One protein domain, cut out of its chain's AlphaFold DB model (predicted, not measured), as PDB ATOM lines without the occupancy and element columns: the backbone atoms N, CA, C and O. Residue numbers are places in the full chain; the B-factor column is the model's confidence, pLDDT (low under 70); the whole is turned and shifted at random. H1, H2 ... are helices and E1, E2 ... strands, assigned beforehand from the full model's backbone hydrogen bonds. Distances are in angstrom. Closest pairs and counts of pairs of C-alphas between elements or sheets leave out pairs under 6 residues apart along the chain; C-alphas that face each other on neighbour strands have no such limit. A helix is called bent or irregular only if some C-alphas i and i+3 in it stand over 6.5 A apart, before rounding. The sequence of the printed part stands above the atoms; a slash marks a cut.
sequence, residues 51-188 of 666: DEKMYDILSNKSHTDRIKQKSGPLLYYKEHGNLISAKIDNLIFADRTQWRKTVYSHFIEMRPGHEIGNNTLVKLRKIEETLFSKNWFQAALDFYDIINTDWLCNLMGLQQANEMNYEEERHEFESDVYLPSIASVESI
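This is residues 51 to 188 of the 666 residues of the protein "Karyopherin (Importin) beta" of Candidatus Scalindua japonica (UniProt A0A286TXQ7). Four helices, H2, H3, H4 and H5, stand in a ring at one side, and a two-stranded hairpin, E1 and E2, reaches away from them. E1 runs between H1 and H6; H6 and H7 form a helical hairpin across the end of H5, and H8 sits by the first residues of H4. The printed part has 138 residues, with eight named helices and two named strands in the order H1, E1, E2, H2, H3, H4, H5, H6, H7, H8; the sheet E1 - E2 is antiparallel and the class is mostly helix. It is compact, with a radius of gyration of the C-alphas of 14.6 A and spans of 41 by 37 by 22 A.

E1, residues 74 to 79, and E2, residues 82 to 87, form an antiparallel hairpin at 151 degrees, with N 77 and O 84 3.0 A apart and N 84 and O 77 2.8 A apart, within hydrogen-bond range. The closest C-alphas of E1 and H1, residues 52 to 59, are Leu 75 and Leu 58, 7.4 A apart; those of E1 and H6, residues 151 to 163, are Leu 74 and Gly 157, 6.1 A apart. H6 and H7, residues 167 to 178, touch as a helical hairpin at a shallow tilt of 30 degrees, C-alphas 161 and 170 being closest at 5.2 A. H2, residues 89 to 93, touches H3, residues 97 to 108, at C-alphas 92 and 100, 4.8 A, and H5, residues 136 to 148, at C-alphas 89 and 144, 5.9 A. H4, residues 118 to 131, touches H5 at a shallow tilt of 16 degrees, opposite ways, closest at C-alphas 131 and 139, 5.0 A. H8, residues 182 to 187, only just touches H4, with 3 pairs of C-alphas within 8 A, closest at C-alphas 187 and 119, 5.8 A. Every O i to N i+4 pair is within hydrogen-bond range in H1, H3, H5 and H6, against 0 of 1 in H2, where 2 of 2 O i to N i+3 pairs are, 8 of 10 in H4, 6 of 8 in H7 and 1 of 2 in H8.

E1 is 15.4 A long and E2 16.7 A. H4, 19.4 A, is irregular, with C-alphas 126 and 129 7.5 A apart; H5 and H6 are each 18.1 A. H1 begins at C-alpha 52, (-20.602, 39.183, -13.794), and H8 ends at C-alpha 187, (-32.211, 56.677, 15.370).

The C-alphas farthest apart, those of His 80 and Glu 186, are 43.3 A apart. The printed part has no cut, and the link from H1 to E1 is long. The mean pLDDT of the printed part is 91.6, and no printed residue is under 70.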
ATOM      1  N   ASP A  51     -25.359  39.002 -13.519       75.62
ATOM      2  CA  ASP A  51     -24.388  39.377 -14.542       75.62
ATOM      3  C   ASP A  51     -23.029  39.659 -13.874       75.62
ATOM      4  O   ASP A  51     -22.933  40.499 -12.973       75.62
ATOM      5  N   GLU A  52     -21.973  38.944 -14.280       83.88
ATOM      6  CA  GLU A  52     -20.602  39.183 -13.794       83.88
ATOM      7  C   GLU A  52     -20.190  40.640 -14.034       83.88
ATOM      8  O   GLU A  52     -19.521  41.247 -13.200       83.88
ATOM      9  N   LYS A  53     -20.681  41.252 -15.117       87.31
ATOM     10  CA  LYS A  53     -20.452  42.668 -15.401       87.31
ATOM     11  C   LYS A  53     -21.015  43.565 -14.299       87.31
ATOM     12  O   LYS A  53     -20.368  44.522 -13.879       87.31
ATOM     13  N   MET A  54     -22.211  43.262 -13.800       88.44
ATOM     14  CA  MET A  54     -22.836  44.023 -12.722       88.44
ATOM     15  C   MET A  54     -22.052  43.878 -11.408       88.44
ATOM     16  O   MET A  54     -21.887  44.864 -10.684       88.44
ATOM     17  N   TYR A  55     -21.515  42.686 -11.121       90.62
ATOM     18  CA  TYR A  55     -20.603  42.484  -9.990       90.62
ATOM     19  C   TYR A  55     -19.351  43.360 -10.116       90.62
ATOM     20  O   TYR A  55     -18.963  44.034  -9.155       90.62
ATOM     21  N   ASP A  56     -18.734  43.382 -11.298       92.00
ATOM     22  CA  ASP A  56     -17.533  44.172 -11.577       92.00
ATOM     23  C   ASP A  56     -17.807  45.676 -11.435       92.00
ATOM     24  O   ASP A  56     -17.020  46.403 -10.828       92.00
ATOM     25  N   ILE A  57     -18.964  46.150 -11.904       93.56
ATOM     26  CA  ILE A  57     -19.404  47.546 -11.755       93.56
ATOM     27  C   ILE A  57     -19.644  47.911 -10.283       93.56
ATOM     28  O   ILE A  57     -19.251  48.995  -9.829       93.56
ATOM     29  N   LEU A  58     -20.305  47.032  -9.524       92.12
ATOM     30  CA  LEU A  58     -20.588  47.268  -8.111       92.12
ATOM     31  C   LEU A  58     -19.287  47.296  -7.295       92.12
ATOM     32  O   LEU A  58     -19.077  48.225  -6.511       92.12
ATOM     33  N   SER A  59     -18.409  46.314  -7.518       92.69
ATOM     34  CA  SER A  59     -17.138  46.156  -6.802       92.69
ATOM     35  C   SER A  59     -16.083  47.202  -7.183       92.69
ATOM     36  O   SER A  59     -15.271  47.579  -6.338       92.69
ATOM     37  N   ASN A  60     -16.117  47.737  -8.407       93.62
ATOM     38  CA  ASN A  60     -15.211  48.787  -8.866       93.62
ATOM     39  C   ASN A  60     -15.929  50.141  -9.022       93.62
ATOM     40  O   ASN A  60     -16.539  50.445 -10.048       93.62
ATOM     41  N   LYS A  61     -15.769  51.033  -8.032       90.44
ATOM     42  CA  LYS A  61     -16.322  52.408  -8.061       90.44
ATOM     43  C   LYS A  61     -15.818  53.267  -9.234       90.44
ATOM     44  O   LYS A  61     -16.415  54.299  -9.517       90.44
ATOM     45  N   SER A  62     -14.740  52.862  -9.910       93.69
ATOM     46  CA  SER A  62     -14.175  53.530 -11.094       93.69
ATOM     47  C   SER A  62     -14.433  52.786 -12.409       93.69
ATOM     48  O   SER A  62     -13.806  53.110 -13.416       93.69
ATOM     49  N   HIS A  63     -15.334  51.798 -12.423       95.88
ATOM     50  CA  HIS A  63     -15.697  51.082 -13.645       95.88
ATOM     51  C   HIS A  63     -16.220  52.050 -14.724       95.88
ATOM     52  O   HIS A  63     -16.995  52.955 -14.424       95.88
ATOM     53  N   THR A  64     -15.824  51.856 -15.986       94.88
ATOM     54  CA  THR A  64     -16.135  52.784 -17.096       94.88
ATOM     55  C   THR A  64     -17.628  52.921 -17.366       94.88
ATOM     56  O   THR A  64     -18.104  54.008 -17.680       94.88
ATOM     57  N   ASP A  65     -18.365  51.823 -17.212       94.81
ATOM     58  CA  ASP A  65     -19.815  51.802 -17.408       94.81
ATOM     59  C   ASP A  65     -20.598  52.346 -16.208       94.81
ATOM     60  O   ASP A  65     -21.803  52.556 -16.319       94.81
ATOM     61  N   ARG A  66     -19.948  52.588 -15.061       94.88
ATOM     62  CA  ARG A  66     -20.614  53.113 -13.865       94.88
ATOM     63  C   ARG A  66     -20.901  54.601 -14.037       94.88
ATOM     64  O   ARG A  66     -20.002  55.386 -14.339       94.88
ATOM     65  N   ILE A  67     -22.138  55.010 -13.773       95.06
ATOM     66  CA  ILE A  67     -22.476  56.431 -13.695       95.06
ATOM     67  C   ILE A  67     -21.965  56.981 -12.359       95.06
ATOM     68  O   ILE A  67     -22.215  56.413 -11.294       95.06
ATOM     69  N   LYS A  68     -21.202  58.080 -12.412       93.12
ATOM     70  CA  LYS A  68     -20.711  58.757 -11.206       93.12
ATOM     71  C   LYS A  68     -21.861  59.509 -10.547       93.12
ATOM     72  O   LYS A  68     -22.424  60.411 -11.152       93.12
ATOM     73  N   GLN A  69     -22.146  59.155  -9.304       90.69
ATOM     74  CA  GLN A  69     -23.204  59.740  -8.485       90.69
ATOM     75  C   GLN A  69     -22.825  59.657  -7.004       90.69
ATOM     76  O   GLN A  69     -21.828  59.014  -6.646       90.69
ATOM     77  N   LYS A  70     -23.625  60.285  -6.141       90.12
ATOM     78  CA  LYS A  70     -23.492  60.147  -4.685       90.12
ATOM     79  C   LYS A  70     -23.770  58.707  -4.238       90.12
ATOM     80  O   LYS A  70     -24.448  57.944  -4.928       90.12
ATOM     81  N   SER A  71     -23.210  58.332  -3.088       91.81
ATOM     82  CA  SER A  71     -23.481  57.039  -2.451       91.81
ATOM     83  C   SER A  71     -24.950  56.943  -2.036       91.81
ATOM     84  O   SER A  71     -25.503  57.907  -1.513       91.81
ATOM     85  N   GLY A  72     -25.560  55.778  -2.231       95.19
ATOM     86  CA  GLY A  72     -26.965  55.526  -1.919       95.19
ATOM     87  C   GLY A  72     -27.380  54.098  -2.290       95.19
ATOM     88  O   GLY A  72     -26.509  53.302  -2.667       95.19
ATOM     89  N   PRO A  73     -28.671  53.753  -2.166       96.25
ATOM     90  CA  PRO A  73     -29.181  52.402  -2.402       96.25
ATOM     91  C   PRO A  73     -29.230  52.006  -3.885       96.25
ATOM     92  O   PRO A  73     -29.352  50.820  -4.190       96.25
ATOM     93  N   LEU A  74     -29.104  52.960  -4.814       95.81
ATOM     94  CA  LEU A  74     -29.157  52.706  -6.252       95.81
ATOM     95  C   LEU A  74     -27.764  52.670  -6.889       95.81
ATOM     96  O   LEU A  74     -26.881  53.485  -6.596       95.81
ATOM     97  N   LEU A  75     -27.598  51.753  -7.839       94.81
ATOM     98  CA  LEU A  75     -26.481  51.683  -8.771       94.81
ATOM     99  C   LEU A  75     -26.989  51.976 -10.183       94.81
ATOM    100  O   LEU A  75     -27.775  51.202 -10.722       94.81
ATOM    101  N   TYR A  76     -26.483  53.046 -10.795       94.44
ATOM    102  CA  TYR A  76     -26.724  53.340 -12.207       94.44
ATOM    103  C   TYR A  76     -25.501  53.002 -13.055       94.44
ATOM    104  O   TYR A  76     -24.364  53.353 -12.712       94.44
ATOM    105  N   TYR A  77     -25.727  52.335 -14.182       94.25
ATOM    106  CA  TYR A  77     -24.668  51.950 -15.109       94.25
ATOM    107  C   TYR A  77     -25.167  51.841 -16.548       94.25
ATOM    108  O   TYR A  77     -26.365  51.881 -16.811       94.25
ATOM    109  N   LYS A  78     -24.231  51.748 -17.495       93.38
ATOM    110  CA  LYS A  78     -24.528  51.585 -18.918       93.38
ATOM    111  C   LYS A  78     -24.429  50.128 -19.344       93.38
ATOM    112  O   LYS A  78     -23.393  49.479 -19.184       93.38
ATOM    113  N   GLU A  79     -25.476  49.644 -19.990       90.50
ATOM    114  CA  GLU A  79     -25.500  48.322 -20.600       90.50
ATOM    115  C   GLU A  79     -26.068  48.418 -22.014       90.50
ATOM    116  O   GLU A  79     -27.153  48.949 -22.224       90.50
ATOM    117  N   HIS A  80     -25.297  47.977 -23.012       89.81
ATOM    118  CA  HIS A  80     -25.677  48.080 -24.428       89.81
ATOM    119  C   HIS A  80     -26.083  49.505 -24.872       89.81
ATOM    120  O   HIS A  80     -26.900  49.679 -25.770       89.81
ATOM    121  N   GLY A  81     -25.505  50.534 -24.240       87.00
ATOM    122  CA  GLY A  81     -25.826  51.942 -24.495       87.00
ATOM    123  C   GLY A  81     -27.040  52.475 -23.726       87.00
ATOM    124  O   GLY A  81     -27.224  53.690 -23.685       87.00
ATOM    125  N   ASN A  82     -27.804  51.607 -23.064       89.31
ATOM    126  CA  ASN A  82     -28.941  51.981 -22.234       89.31
ATOM    127  C   ASN A  82     -28.501  52.257 -20.796       89.31
ATOM    128  O   ASN A  82     -27.553  51.650 -20.294       89.31
ATOM    129  N   LEU A  83     -29.194  53.185 -20.143       89.88
ATOM    130  CA  LEU A  83     -29.060  53.414 -18.711       89.88
ATOM    131  C   LEU A  83     -29.845  52.334 -17.966       89.88
ATOM    132  O   LEU A  83     -31.033  52.163 -18.220       89.88
ATOM    133  N   ILE A  84     -29.181  51.638 -17.051       90.44
ATOM    134  CA  ILE A  84     -29.774  50.619 -16.189       90.44
ATOM    135  C   ILE A  84     -29.665  51.083 -14.737       90.44
ATOM    136  O   ILE A  84     -28.609  51.573 -14.320       90.44
ATOM    137  N   SER A  85     -30.746  50.916 -13.978       91.44
ATOM    138  CA  SER A  85     -30.798  51.095 -12.529       91.44
ATOM    139  C   SER A  85     -30.839  49.732 -11.836       91.44
ATOM    140  O   SER A  85     -31.409  48.761 -12.333       91.44
ATOM    141  N   ALA A  86     -30.211  49.642 -10.670       90.44
ATOM    142  CA  ALA A  86     -30.332  48.476  -9.812       90.44
ATOM    143  C   ALA A  86     -30.316  48.858  -8.338       90.44
ATOM    144  O   ALA A  86     -29.488  49.655  -7.895       90.44
ATOM    145  N   LYS A  87     -31.193  48.217  -7.567       92.75
ATOM    146  CA  LYS A  87     -31.227  48.305  -6.107       92.75
ATOM    147  C   LYS A  87     -30.155  47.414  -5.503       92.75
ATOM    148  O   LYS A  87     -30.162  46.200  -5.708       92.75
ATOM    149  N   ILE A  88     -29.204  48.023  -4.807       94.12
ATOM    150  CA  ILE A  88     -28.013  47.334  -4.304       94.12
ATOM    151  C   ILE A  88     -28.377  46.385  -3.158       94.12
ATOM    152  O   ILE A  88     -27.821  45.294  -3.063       94.12
ATOM    153  N   ASP A  89     -29.332  46.766  -2.316       93.94
ATOM    154  CA  ASP A  89     -29.858  45.963  -1.212       93.94
ATOM    155  C   ASP A  89     -30.501  44.656  -1.699       93.94
ATOM    156  O   ASP A  89     -30.232  43.606  -1.121       93.94
ATOM    157  N   ASN A  90     -31.223  44.660  -2.826       91.62
ATOM    158  CA  ASN A  90     -31.776  43.437  -3.430       91.62
ATOM    159  C   ASN A  90     -30.702  42.394  -3.788       91.62
ATOM    160  O   ASN A  90     -30.954  41.187  -3.764       91.62
ATOM    161  N   LEU A  91     -29.479  42.828  -4.092       91.88
ATOM    162  CA  LEU A  91     -28.382  41.939  -4.488       91.88
ATOM    163  C   LEU A  91     -27.816  41.142  -3.305       91.88
ATOM    164  O   LEU A  91     -27.049  40.196  -3.509       91.88
ATOM    165  N   ILE A  92     -28.220  41.461  -2.068       94.44
ATOM    166  CA  ILE A  92     -27.863  40.673  -0.884       94.44
ATOM    167  C   ILE A  92     -28.423  39.242  -0.942       94.44
ATOM    168  O   ILE A  92     -27.898  38.338  -0.291       94.44
ATOM    169  N   PHE A  93     -29.454  39.007  -1.756       91.50
ATOM    170  CA  PHE A  93     -30.053  37.687  -1.944       91.50
ATOM    171  C   PHE A  93     -29.346  36.821  -2.992       91.50
ATOM    172  O   PHE A  93     -29.764  35.688  -3.232       91.50
ATOM    173  N   ALA A  94     -28.253  37.303  -3.592       87.50
ATOM    174  CA  ALA A  94     -27.432  36.490  -4.479       87.50
ATOM    175  C   ALA A  94     -26.886  35.246  -3.747       87.50
ATOM    176  O   ALA A  94     -26.375  35.331  -2.627       87.50
ATOM    177  N   ASP A  95     -26.933  34.081  -4.406       82.06
ATOM    178  CA  ASP A  95     -26.484  32.804  -3.824       82.06
ATOM    179  C   ASP A  95     -24.979  32.839  -3.460       82.06
ATOM    180  O   ASP A  95     -24.541  32.221  -2.481       82.06
ATOM    181  N   ARG A  96     -24.182  33.621  -4.202       88.56
ATOM    182  CA  ARG A  96     -22.726  33.742  -4.046       88.56
ATOM    183  C   ARG A  96     -22.346  34.659  -2.874       88.56
ATOM    184  O   ARG A  96     -22.626  35.853  -2.887       88.56
ATOM    185  N   THR A  97     -21.574  34.137  -1.915       92.00
ATOM    186  CA  THR A  97     -21.086  34.904  -0.745       92.00
ATOM    187  C   THR A  97     -20.318  36.173  -1.121       92.00
ATOM    188  O   THR A  97     -20.386  37.162  -0.399       92.00
ATOM    189  N   GLN A  98     -19.595  36.163  -2.243       92.38
ATOM    190  CA  GLN A  98     -18.817  37.319  -2.682       92.38
ATOM    191  C   GLN A  98     -19.708  38.528  -3.019       92.38
ATOM    192  O   GLN A  98     -19.378  39.641  -2.626       92.38
ATOM    193  N   TRP A  99     -20.866  38.309  -3.651       92.19
ATOM    194  CA  TRP A  99     -21.852  39.365  -3.897       92.19
ATOM    195  C   TRP A  99     -22.365  39.960  -2.589       92.19
ATOM    196  O   TRP A  99     -22.332  41.174  -2.411       92.19
ATOM    197  N   ARG A 100     -22.746  39.097  -1.638       94.19
ATOM    198  CA  ARG A 100     -23.217  39.529  -0.314       94.19
ATOM    199  C   ARG A 100     -22.190  40.399   0.405       94.19
ATOM    200  O   ARG A 100     -22.557  41.407   0.996       94.19
ATOM    201  N   LYS A 101     -20.907  40.031   0.332       96.12
ATOM    202  CA  LYS A 101     -19.810  40.827   0.903       96.12
ATOM    203  C   LYS A 101     -19.696  42.191   0.237       96.12
ATOM    204  O   LYS A 101     -19.631  43.185   0.944       96.12
ATOM    205  N   THR A 102     -19.720  42.249  -1.094       95.38
ATOM    206  CA  THR A 102     -19.636  43.517  -1.833       95.38
ATOM    207  C   THR A 102     -20.812  44.443  -1.512       95.38
ATOM    208  O   THR A 102     -20.600  45.626  -1.253       95.38
ATOM    209  N   VAL A 103     -22.037  43.910  -1.465       96.06
ATOM    210  CA  VAL A 103     -23.246  44.661  -1.084       96.06
ATOM    211  C   VAL A 103     -23.137  45.177   0.349       96.06
ATOM    212  O   VAL A 103     -23.319  46.366   0.589       96.06
ATOM    213  N   TYR A 104     -22.774  44.313   1.299       97.19
ATOM    214  CA  TYR A 104     -22.575  44.707   2.694       97.19
ATOM    215  C   TYR A 104     -21.517  45.812   2.832       97.19
ATOM    216  O   TYR A 104     -21.764  46.825   3.485       97.19
ATOM    217  N   SER A 105     -20.364  45.662   2.169       96.12
ATOM    218  CA  SER A 105     -19.297  46.667   2.162       96.12
ATOM    219  C   SER A 105     -19.765  48.010   1.606       96.12
ATOM    220  O   SER A 105     -19.432  49.038   2.188       96.12
ATOM    221  N   HIS A 106     -20.584  48.021   0.546       95.62
ATOM    222  CA  HIS A 106     -21.136  49.262  -0.011       95.62
ATOM    223  C   HIS A 106     -21.885  50.083   1.047       95.62
ATOM    224  O   HIS A 106     -21.591  51.266   1.203       95.62
ATOM    225  N   PHE A 107     -22.788  49.461   1.812       96.25
ATOM    226  CA  PHE A 107     -23.577  50.167   2.830       96.25
ATOM    227  C   PHE A 107     -22.783  50.487   4.105       96.25
ATOM    228  O   PHE A 107     -22.993  51.538   4.707       96.25
ATOM    229  N   ILE A 108     -21.843  49.633   4.522       95.31
ATOM    230  CA  ILE A 108     -20.993  49.904   5.696       95.31
ATOM    231  C   ILE A 108     -20.021  51.069   5.456       95.31
ATOM    232  O   ILE A 108     -19.649  51.762   6.403       95.31
ATOM    233  N   GLU A 109     -19.617  51.298   4.205       93.69
ATOM    234  CA  GLU A 109     -18.760  52.418   3.808       93.69
ATOM    235  C   GLU A 109     -19.514  53.750   3.653       93.69
ATOM    236  O   GLU A 109     -18.871  54.793   3.494       93.69
ATOM    237  N   MET A 110     -20.853  53.747   3.694       93.50
ATOM    238  CA  MET A 110     -21.652  54.975   3.638       93.50
ATOM    239  C   MET A 110     -21.427  55.841   4.882       93.50
ATOM    240  O   MET A 110     -21.183  55.356   5.989       93.50
ATOM    241  N   ARG A 111     -21.509  57.164   4.706       85.75
ATOM    242  CA  ARG A 111     -21.178  58.130   5.758       85.75
ATOM    243  C   ARG A 111     -22.209  58.099   6.898       85.75
ATOM    244  O   ARG A 111     -23.370  58.464   6.677       85.75
ATOM    245  N   PRO A 112     -21.797  57.762   8.137       80.69
ATOM    246  CA  PRO A 112     -22.699  57.685   9.281       80.69
ATOM    247  C   PRO A 112     -23.358  59.032   9.596       80.69
ATOM    248  O   PRO A 112     -22.718  60.090   9.587       80.69
ATOM    249  N   GLY A 113     -24.660  58.988   9.869       76.94
ATOM    250  CA  GLY A 113     -25.490  60.144  10.198       76.94
ATOM    251  C   GLY A 113     -25.823  61.054   9.015       76.94
ATOM    252  O   GLY A 113     -26.665  61.927   9.174       76.94
ATOM    253  N   HIS A 114     -25.206  60.848   7.848       83.38
ATOM    254  CA  HIS A 114     -25.422  61.666   6.651       83.38
ATOM    255  C   HIS A 114     -26.104  60.877   5.537       83.38
ATOM    256  O   HIS A 114     -27.063  61.361   4.950       83.38
ATOM    257  N   GLU A 115     -25.598  59.677   5.257       90.25
ATOM    258  CA  GLU A 115     -26.081  58.803   4.182       90.25
ATOM    259  C   GLU A 115     -26.800  57.568   4.741       90.25
ATOM    260  O   GLU A 115     -27.642  56.988   4.069       90.25
ATOM    261  N   ILE A 116     -26.471  57.172   5.975       91.94
ATOM    262  CA  ILE A 116     -27.066  56.029   6.671       91.94
ATOM    263  C   ILE A 116     -27.118  56.290   8.180       91.94
ATOM    264  O   ILE A 116     -26.227  56.939   8.746       91.94
ATOM    265  N   GLY A 117     -28.153  55.796   8.856       90.94
ATOM    266  CA  GLY A 117     -28.318  55.930  10.298       90.94
ATOM    267  C   GLY A 117     -27.227  55.215  11.104       90.94
ATOM    268  O   GLY A 117     -26.774  54.118  10.776       90.94
ATOM    269  N   ASN A 118     -26.830  55.803  12.236       90.06
ATOM    270  CA  ASN A 118     -25.849  55.179  13.136       90.06
ATOM    271  C   ASN A 118     -26.356  53.843  13.698       90.06
ATOM    272  O   ASN A 118     -25.611  52.868  13.775       90.06
ATOM    273  N   ASN A 119     -27.634  53.789  14.083       90.88
ATOM    274  CA  ASN A 119     -28.250  52.566  14.595       90.88
ATOM    275  C   ASN A 119     -28.347  51.485  13.513       90.88
ATOM    276  O   ASN A 119     -28.179  50.307  13.808       90.88
ATOM    277  N   THR A 120     -28.566  51.884  12.264       93.00
ATOM    278  CA  THR A 120     -28.592  50.994  11.100       93.00
ATOM    279  C   THR A 120     -27.250  50.297  10.955       93.00
ATOM    280  O   THR A 120     -27.205  49.073  10.998       93.00
ATOM    281  N   LEU A 121     -26.135  51.035  10.977       92.88
ATOM    282  CA  LEU A 121     -24.793  50.436  10.979       92.88
ATOM    283  C   LEU A 121     -24.556  49.491  12.168       92.88
ATOM    284  O   LEU A 121     -23.941  48.436  12.010       92.88
ATOM    285  N   VAL A 122     -25.052  49.835  13.363       93.62
ATOM    286  CA  VAL A 122     -24.970  48.947  14.538       93.62
ATOM    287  C   VAL A 122     -25.759  47.655  14.314       93.62
ATOM    288  O   VAL A 122     -25.266  46.582  14.656       93.62
ATOM    289  N   LYS A 123     -26.966  47.731  13.744       94.81
ATOM    290  CA  LYS A 123     -27.786  46.557  13.422       94.81
ATOM    291  C   LYS A 123     -27.141  45.703  12.327       94.81
ATOM    292  O   LYS A 123     -27.063  44.493  12.500       94.81
ATOM    293  N   LEU A 124     -26.602  46.319  11.272       95.69
ATOM    294  CA  LEU A 124     -25.901  45.622  10.187       95.69
ATOM    295  C   LEU A 124     -24.688  44.833  10.699       95.69
ATOM    296  O   LEU A 124     -24.535  43.656  10.383       95.69
ATOM    297  N   ARG A 125     -23.873  45.429  11.578       96.19
ATOM    298  CA  ARG A 125     -22.723  44.736  12.188       96.19
ATOM    299  C   ARG A 125     -23.125  43.526  13.034       96.19
ATOM    300  O   ARG A 125     -22.373  42.564  13.112       96.19
ATOM    301  N   LYS A 126     -24.310  43.543  13.656       97.00
ATOM    302  CA  LYS A 126     -24.806  42.404  14.454       97.00
ATOM    303  C   LYS A 126     -25.172  41.191  13.600       97.00
ATOM    304  O   LYS A 126     -25.143  40.078  14.115       97.00
ATOM    305  N   ILE A 127     -25.530  41.393  12.334       96.62
ATOM    306  CA  ILE A 127     -25.949  40.311  11.431       96.62
ATOM    307  C   ILE A 127     -24.825  39.824  10.505       96.62
ATOM    308  O   ILE A 127     -24.997  38.805   9.839       96.62
ATOM    309  N   GLU A 128     -23.668  40.496  10.498       96.81
ATOM    310  CA  GLU A 128     -22.540  40.251   9.587       96.81
ATOM    311  C   GLU A 128     -22.085  38.786   9.551       96.81
ATOM    312  O   GLU A 128     -22.042  38.160   8.490       96.81
ATOM    313  N   GLU A 129     -21.791  38.203  10.716       95.19
ATOM    314  CA  GLU A 129     -21.304  36.821  10.802       95.19
ATOM    315  C   GLU A 129     -22.325  35.823  10.238       95.19
ATOM    316  O   GLU A 129     -21.970  34.876   9.529       95.19
ATOM    317  N   THR A 130     -23.614  36.056  10.504       96.06
ATOM    318  CA  THR A 130     -24.695  35.184  10.029       96.06
ATOM    319  C   THR A 130     -24.918  35.352   8.527       96.06
ATOM    320  O   THR A 130     -25.113  34.350   7.832       96.06
ATOM    321  N   LEU A 131     -24.814  36.578   8.010       95.19
ATOM    322  CA  LEU A 131     -24.993  36.939   6.599       95.19
ATOM    323  C   LEU A 131     -23.997  36.239   5.661       95.19
ATOM    324  O   LEU A 131     -24.306  35.960   4.501       95.19
ATOM    325  N   PHE A 132     -22.809  35.898   6.162       95.56
ATOM    326  CA  PHE A 132     -21.787  35.175   5.396       95.56
ATOM    327  C   PHE A 132     -21.687  33.686   5.743       95.56
ATOM    328  O   PHE A 132     -20.829  32.979   5.207       95.56
ATOM    329  N   SER A 133     -22.581  33.194   6.602       93.12
ATOM    330  CA  SER A 133     -22.658  31.792   7.007       93.12
ATOM    331  C   SER A 133     -23.526  30.949   6.056       93.12
ATOM    332  O   SER A 133     -24.052  31.418   5.046       93.12
ATOM    333  N   LYS A 134     -23.730  29.670   6.398       89.19
ATOM    334  CA  LYS A 134     -24.699  28.800   5.707       89.19
ATOM    335  C   LYS A 134     -26.159  29.202   5.961       89.19
ATOM    336  O   LYS A 134     -27.011  28.903   5.134       89.19
ATOM    337  N   ASN A 135     -26.436  29.908   7.059       89.12
ATOM    338  CA  ASN A 135     -27.776  30.354   7.457       89.12
ATOM    339  C   ASN A 135     -28.053  31.809   7.034       89.12
ATOM    340  O   ASN A 135     -28.817  32.519   7.685       89.12
ATOM    341  N   TRP A 136     -27.435  32.251   5.936       93.88
ATOM    342  CA  TRP A 136     -27.425  33.645   5.493       93.88
ATOM    343  C   TRP A 136     -28.805  34.226   5.177       93.88
ATOM    344  O   TRP A 136     -28.996  35.424   5.331       93.88
ATOM    345  N   PHE A 137     -29.773  33.408   4.750       92.50
ATOM    346  CA  PHE A 137     -31.036  33.919   4.212       92.50
ATOM    347  C   PHE A 137     -31.826  34.781   5.204       92.50
ATOM    348  O   PHE A 137     -32.384  35.795   4.810       92.50
ATOM    349  N   GLN A 138     -31.895  34.384   6.482       94.19
ATOM    350  CA  GLN A 138     -32.618  35.195   7.471       94.19
ATOM    351  C   GLN A 138     -31.896  36.523   7.715       94.19
ATOM    352  O   GLN A 138     -32.532  37.564   7.703       94.19
ATOM    353  N   ALA A 139     -30.565  36.493   7.828       95.75
ATOM    354  CA  ALA A 139     -29.770  37.709   7.948       95.75
ATOM    355  C   ALA A 139     -29.867  38.602   6.697       95.75
ATOM    356  O   ALA A 139     -29.762  39.812   6.823       95.75
ATOM    357  N   ALA A 140     -30.080  38.038   5.505       95.62
ATOM    358  CA  ALA A 140     -30.322  38.803   4.283       95.62
ATOM    359  C   ALA A 140     -31.694  39.500   4.288       95.62
ATOM    360  O   ALA A 140     -31.771  40.650   3.871       95.62
ATOM    361  N   LEU A 141     -32.745  38.849   4.808       95.19
ATOM    362  CA  LEU A 141     -34.032  39.511   5.064       95.19
ATOM    363  C   LEU A 141     -33.874  40.638   6.087       95.19
ATOM    364  O   LEU A 141     -34.272  41.763   5.818       95.19
ATOM    365  N   ASP A 142     -33.215  40.359   7.215       95.81
ATOM    366  CA  ASP A 142     -32.989  41.367   8.249       95.81
ATOM    367  C   ASP A 142     -32.166  42.544   7.690       95.81
ATOM    368  O   ASP A 142     -32.478  43.697   7.964       95.81
ATOM    369  N   PHE A 143     -31.138  42.271   6.873       96.81
ATOM    370  CA  PHE A 143     -30.351  43.286   6.164       96.81
ATOM    371  C   PHE A 143     -31.241  44.163   5.284       96.81
ATOM    372  O   PHE A 143     -31.179  45.386   5.379       96.81
ATOM    373  N   TYR A 144     -32.064  43.532   4.444       95.88
ATOM    374  CA  TYR A 144     -32.970  44.207   3.523       95.88
ATOM    375  C   TYR A 144     -33.948  45.120   4.273       95.88
ATOM    376  O   TYR A 144     -34.037  46.307   3.969       95.88
ATOM    377  N   ASP A 145     -34.591  44.610   5.323       94.56
ATOM    378  CA  ASP A 145     -35.520  45.383   6.151       94.56
ATOM    379  C   ASP A 145     -34.808  46.538   6.877       94.56
ATOM    380  O   ASP A 145     -35.339  47.646   6.971       94.56
ATOM    381  N   ILE A 146     -33.588  46.315   7.386       95.25
ATOM    382  CA  ILE A 146     -32.784  47.355   8.046       95.25
ATOM    383  C   ILE A 146     -32.465  48.501   7.081       95.25
ATOM    384  O   ILE A 146     -32.550  49.657   7.491       95.25
ATOM    385  N   ILE A 147     -32.092  48.198   5.832       95.75
ATOM    386  CA  ILE A 147     -31.773  49.216   4.825       95.75
ATOM    387  C   ILE A 147     -33.034  49.952   4.368       95.75
ATOM    388  O   ILE A 147     -33.057  51.178   4.425       95.75
ATOM    389  N   ASN A 148     -34.095  49.231   3.999       93.44
ATOM    390  CA  ASN A 148     -35.313  49.846   3.455       93.44
ATOM    391  C   ASN A 148     -36.116  50.634   4.488       93.44
ATOM    392  O   ASN A 148     -36.896  51.514   4.138       93.44
ATOM    393  N   THR A 149     -35.912  50.365   5.778       93.44
ATOM    394  CA  THR A 149     -36.505  51.187   6.838       93.44
ATOM    395  C   THR A 149     -35.640  52.385   7.229       93.44
ATOM    396  O   THR A 149     -36.146  53.243   7.952       93.44
ATOM    397  N   ASP A 150     -34.383  52.480   6.772       95.38
ATOM    398  CA  ASP A 150     -33.480  53.594   7.078       95.38
ATOM    399  C   ASP A 150     -33.813  54.829   6.234       95.38
ATOM    400  O   ASP A 150     -33.583  54.902   5.028       95.38
ATOM    401  N   TRP A 151     -34.313  55.854   6.911       95.38
ATOM    402  CA  TRP A 151     -34.751  57.090   6.277       95.38
ATOM    403  C   TRP A 151     -33.630  57.845   5.554       95.38
ATOM    404  O   TRP A 151     -33.892  58.457   4.522       95.38
ATOM    405  N   LEU A 152     -32.387  57.819   6.057       95.44
ATOM    406  CA  LEU A 152     -31.272  58.483   5.369       95.44
ATOM    407  C   LEU A 152     -30.905  57.741   4.087       95.44
ATOM    408  O   LEU A 152     -30.621  58.382   3.079       95.44
ATOM    409  N   CYS A 153     -30.975  56.412   4.105       95.69
ATOM    410  CA  CYS A 153     -30.773  55.598   2.920       95.69
ATOM    411  C   CYS A 153     -31.853  55.876   1.866       95.69
ATOM    412  O   CYS A 153     -31.518  56.144   0.711       95.69
ATOM    413  N   ASN A 154     -33.124  55.939   2.277       95.88
ATOM    414  CA  ASN A 154     -34.237  56.280   1.385       95.88
ATOM    415  C   ASN A 154     -34.120  57.708   0.837       95.88
ATOM    416  O   ASN A 154     -34.338  57.940  -0.350       95.88
ATOM    417  N   LEU A 155     -33.676  58.659   1.662       95.75
ATOM    418  CA  LEU A 155     -33.373  60.022   1.233       95.75
ATOM    419  C   LEU A 155     -32.261  60.047   0.165       95.75
ATOM    420  O   LEU A 155     -32.362  60.792  -0.809       95.75
ATOM    421  N   MET A 156     -31.213  59.230   0.318       96.00
ATOM    422  CA  MET A 156     -30.167  59.088  -0.702       96.00
ATOM    423  C   MET A 156     -30.701  58.424  -1.977       96.00
ATOM    424  O   MET A 156     -30.323  58.843  -3.067       96.00
ATOM    425  N   GLY A 157     -31.601  57.443  -1.864       95.88
ATOM    426  CA  GLY A 157     -32.271  56.824  -3.013       95.88
ATOM    427  C   GLY A 157     -33.092  57.835  -3.808       95.88
ATOM    428  O   GLY A 157     -32.924  57.951  -5.022       95.88
ATOM    429  N   LEU A 158     -33.880  58.653  -3.107       94.31
ATOM    430  CA  LEU A 158     -34.630  59.763  -3.694       94.31
ATOM    431  C   LEU A 158     -33.705  60.770  -4.387       94.31
ATOM    432  O   LEU A 158     -33.972  61.193  -5.512       94.31
ATOM    433  N   GLN A 159     -32.592  61.131  -3.743       93.75
ATOM    434  CA  GLN A 159     -31.593  62.013  -4.336       93.75
ATOM    435  C   GLN A 159     -31.006  61.432  -5.628       93.75
ATOM    436  O   GLN A 159     -30.948  62.140  -6.632       93.75
ATOM    437  N   GLN A 160     -30.600  60.162  -5.620       94.38
ATOM    438  CA  GLN A 160     -30.048  59.494  -6.798       94.38
ATOM    439  C   GLN A 160     -31.077  59.415  -7.937       94.38
ATOM    440  O   GLN A 160     -30.752  59.733  -9.077       94.38
ATOM    441  N   ALA A 161     -32.326  59.045  -7.639       93.00
ATOM    442  CA  ALA A 161     -33.402  58.995  -8.630       93.00
ATOM    443  C   ALA A 161     -33.693  60.374  -9.245       93.00
ATOM    444  O   ALA A 161     -33.856  60.492 -10.460       93.00
ATOM    445  N   ASN A 162     -33.679  61.430  -8.426       90.06
ATOM    446  CA  ASN A 162     -33.862  62.803  -8.888       90.06
ATOM    447  C   ASN A 162     -32.686  63.288  -9.754       90.06
ATOM    448  O   ASN A 162     -32.910  63.857 -10.816       90.06
ATOM    449  N   GLU A 163     -31.438  63.025  -9.350       90.62
ATOM    450  CA  GLU A 163     -30.238  63.370 -10.137       90.62
ATOM    451  C   GLU A 163     -30.222  62.661 -11.508       90.62
ATOM    452  O   GLU A 163     -29.694  63.205 -12.481       90.62
ATOM    453  N   MET A 164     -30.842  61.480 -11.604       90.88
ATOM    454  CA  MET A 164     -30.945  60.687 -12.833       90.88
ATOM    455  C   MET A 164     -32.232  60.926 -13.642       90.88
ATOM    456  O   MET A 164     -32.357  60.368 -14.731       90.88
ATOM    457  N   ASN A 165     -33.161  61.759 -13.155       87.19
ATOM    458  CA  ASN A 165     -34.497  61.978 -13.731       87.19
ATOM    459  C   ASN A 165     -35.286  60.675 -13.976       87.19
ATOM    460  O   ASN A 165     -35.931  60.520 -15.013       87.19
ATOM    461  N   TYR A 166     -35.217  59.729 -13.037       87.31
ATOM    462  CA  TYR A 166     -35.857  58.420 -13.170       87.31
ATOM    463  C   TYR A 166     -37.108  58.346 -12.281       87.31
ATOM    464  O   TYR A 166     -37.019  58.252 -11.056       87.31
ATOM    465  N   GLU A 167     -38.287  58.514 -12.894       83.19
ATOM    466  CA  GLU A 167     -39.538  58.799 -12.173       83.19
ATOM    467  C   GLU A 167     -40.090  57.612 -11.376       83.19
ATOM    468  O   GLU A 167     -40.619  57.819 -10.286       83.19
ATOM    469  N   GLU A 168     -39.960  56.388 -11.892       83.00
ATOM    470  CA  GLU A 168     -40.488  55.180 -11.242       83.00
ATOM    471  C   GLU A 168     -39.822  54.955  -9.874       83.00
ATOM    472  O   GLU A 168     -40.508  54.863  -8.855       83.00
ATOM    473  N   GLU A 169     -38.489  54.984  -9.816       85.75
ATOM    474  CA  GLU A 169     -37.717  54.873  -8.575       85.75
ATOM    475  C   GLU A 169     -37.931  56.067  -7.660       85.75
ATOM    476  O   GLU A 169     -37.962  55.906  -6.440       85.75
ATOM    477  N   ARG A 170     -38.087  57.270  -8.224       87.12
ATOM    478  CA  ARG A 170     -38.393  58.457  -7.423       87.12
ATOM    479  C   ARG A 170     -39.660  58.214  -6.598       87.12
ATOM    480  O   ARG A 170     -39.630  58.444  -5.393       87.12
ATOM    481  N   HIS A 171     -40.727  57.706  -7.215       84.12
ATOM    482  CA  HIS A 171     -41.992  57.443  -6.523       84.12
ATOM    483  C   HIS A 171     -41.882  56.406  -5.414       84.12
ATOM    484  O   HIS A 171     -42.559  56.529  -4.393       84.12
ATOM    485  N   GLU A 172     -41.018  55.413  -5.585       86.25
ATOM    486  CA  GLU A 172     -40.769  54.424  -4.547       86.25
ATOM    487  C   GLU A 172     -40.151  55.055  -3.293       86.25
ATOM    488  O   GLU A 172     -40.710  54.930  -2.204       86.25
ATOM    489  N   PHE A 173     -39.051  55.801  -3.441       91.31
ATOM    490  CA  PHE A 173     -38.376  56.411  -2.292       91.31
ATOM    491  C   PHE A 173     -39.150  57.594  -1.694       91.31
ATOM    492  O   PHE A 173     -39.023  57.863  -0.501       91.31
ATOM    493  N   GLU A 174     -39.958  58.312  -2.484       88.44
ATOM    494  CA  GLU A 174     -40.773  59.435  -1.999       88.44
ATOM    495  C   GLU A 174     -41.704  59.017  -0.856       88.44
ATOM    496  O   GLU A 174     -41.763  59.707   0.165       88.44
ATOM    497  N   SER A 175     -42.391  57.878  -0.994       84.06
ATOM    498  CA  SER A 175     -43.308  57.380   0.037       84.06
ATOM    499  C   SER A 175     -42.589  57.159   1.369       84.06
ATOM    500  O   SER A 175     -43.041  57.651   2.403       84.06
ATOM    501  N   ASP A 176     -41.433  56.495   1.350       88.69
ATOM    502  CA  ASP A 176     -40.686  56.169   2.570       88.69
ATOM    503  C   ASP A 176     -39.958  57.377   3.176       88.69
ATOM    504  O   ASP A 176     -39.679  57.414   4.380       88.69
ATOM    505  N   VAL A 177     -39.659  58.393   2.361       92.38
ATOM    506  CA  VAL A 177     -39.103  59.665   2.833       92.38
ATOM    507  C   VAL A 177     -40.169  60.507   3.532       92.38
ATOM    508  O   VAL A 177     -39.867  61.103   4.570       92.38
ATOM    509  N   TYR A 178     -41.393  60.564   2.998       89.25
ATOM    510  CA  TYR A 178     -42.483  61.369   3.562       89.25
ATOM    511  C   TYR A 178     -43.248  60.667   4.688       89.25
ATOM    512  O   TYR A 178     -43.673  61.324   5.634       89.25
ATOM    513  N   LEU A 179     -43.341  59.339   4.667       87.12
ATOM    514  CA  LEU A 179     -44.008  58.538   5.697       87.12
ATOM    515  C   LEU A 179     -43.008  57.618   6.420       87.12
ATOM    516  O   LEU A 179     -43.159  56.395   6.409       87.12
ATOM    517  N   PRO A 180     -41.970  58.183   7.058       90.25
ATOM    518  CA  PRO A 180     -40.876  57.399   7.602       90.25
ATOM    519  C   PRO A 180     -41.302  56.566   8.809       90.25
ATOM    520  O   PRO A 180     -42.145  56.964   9.618       90.25
ATOM    521  N   SER A 181     -40.623  55.437   9.008       88.44
ATOM    522  CA  SER A 181     -40.781  54.672  10.243       88.44
ATOM    523  C   SER A 181     -40.254  55.464  11.449       88.44
ATOM    524  O   SER A 181     -39.160  56.035  11.425       88.44
ATOM    525  N   ILE A 182     -41.006  55.454  12.552       88.31
ATOM    526  CA  ILE A 182     -40.617  56.147  13.791       88.31
ATOM    527  C   ILE A 182     -39.280  55.641  14.329       88.31
ATOM    528  O   ILE A 182     -38.416  56.437  14.691       88.31
ATOM    529  N   ALA A 183     -39.072  54.323  14.298       87.06
ATOM    530  CA  ALA A 183     -37.831  53.704  14.749       87.06
ATOM    531  C   ALA A 183     -36.603  54.193  13.963       87.06
ATOM    532  O   ALA A 183     -35.512  54.295  14.531       87.06
ATOM    533  N   SER A 184     -36.761  54.500  12.670       88.06
ATOM    534  CA  SER A 184     -35.687  55.094  11.881       88.06
ATOM    535  C   SER A 184     -35.425  56.533  12.292       88.06
ATOM    536  O   SER A 184     -34.274  56.891  12.532       88.06
ATOM    537  N   VAL A 185     -36.470  57.350  12.420       85.88
ATOM    538  CA  VAL A 185     -36.336  58.774  12.760       85.88
ATOM    539  C   VAL A 185     -35.705  58.965  14.137       85.88
ATOM    540  O   VAL A 185     -34.775  59.753  14.279       85.88
ATOM    541  N   GLU A 186     -36.125  58.190  15.139       84.12
ATOM    542  CA  GLU A 186     -35.537  58.228  16.485       84.12
ATOM    543  C   GLU A 186     -34.053  57.846  16.507       84.12
ATOM    544  O   GLU A 186     -33.324  58.225  17.427       84.12
ATOM    545  N   SER A 187     -33.601  57.098  15.500       80.12
ATOM    546  CA  SER A 187     -32.211  56.677  15.370       80.12
ATOM    547  C   SER A 187     -31.297  57.725  14.738       80.12
ATOM    548  O   SER A 187     -30.067  57.596  14.804       80.12
ATOM    549  N   ILE A 188     -31.878  58.770  14.143       81.25
ATOM    550  CA  ILE A 188     -31.125  59.878  13.577       81.25
ATOM    551  C   ILE A 188     -30.617  60.733  14.740       81.25
ATOM    552  O   ILE A 188     -31.373  61.394  15.446       81.25
TER     553      ILE A 188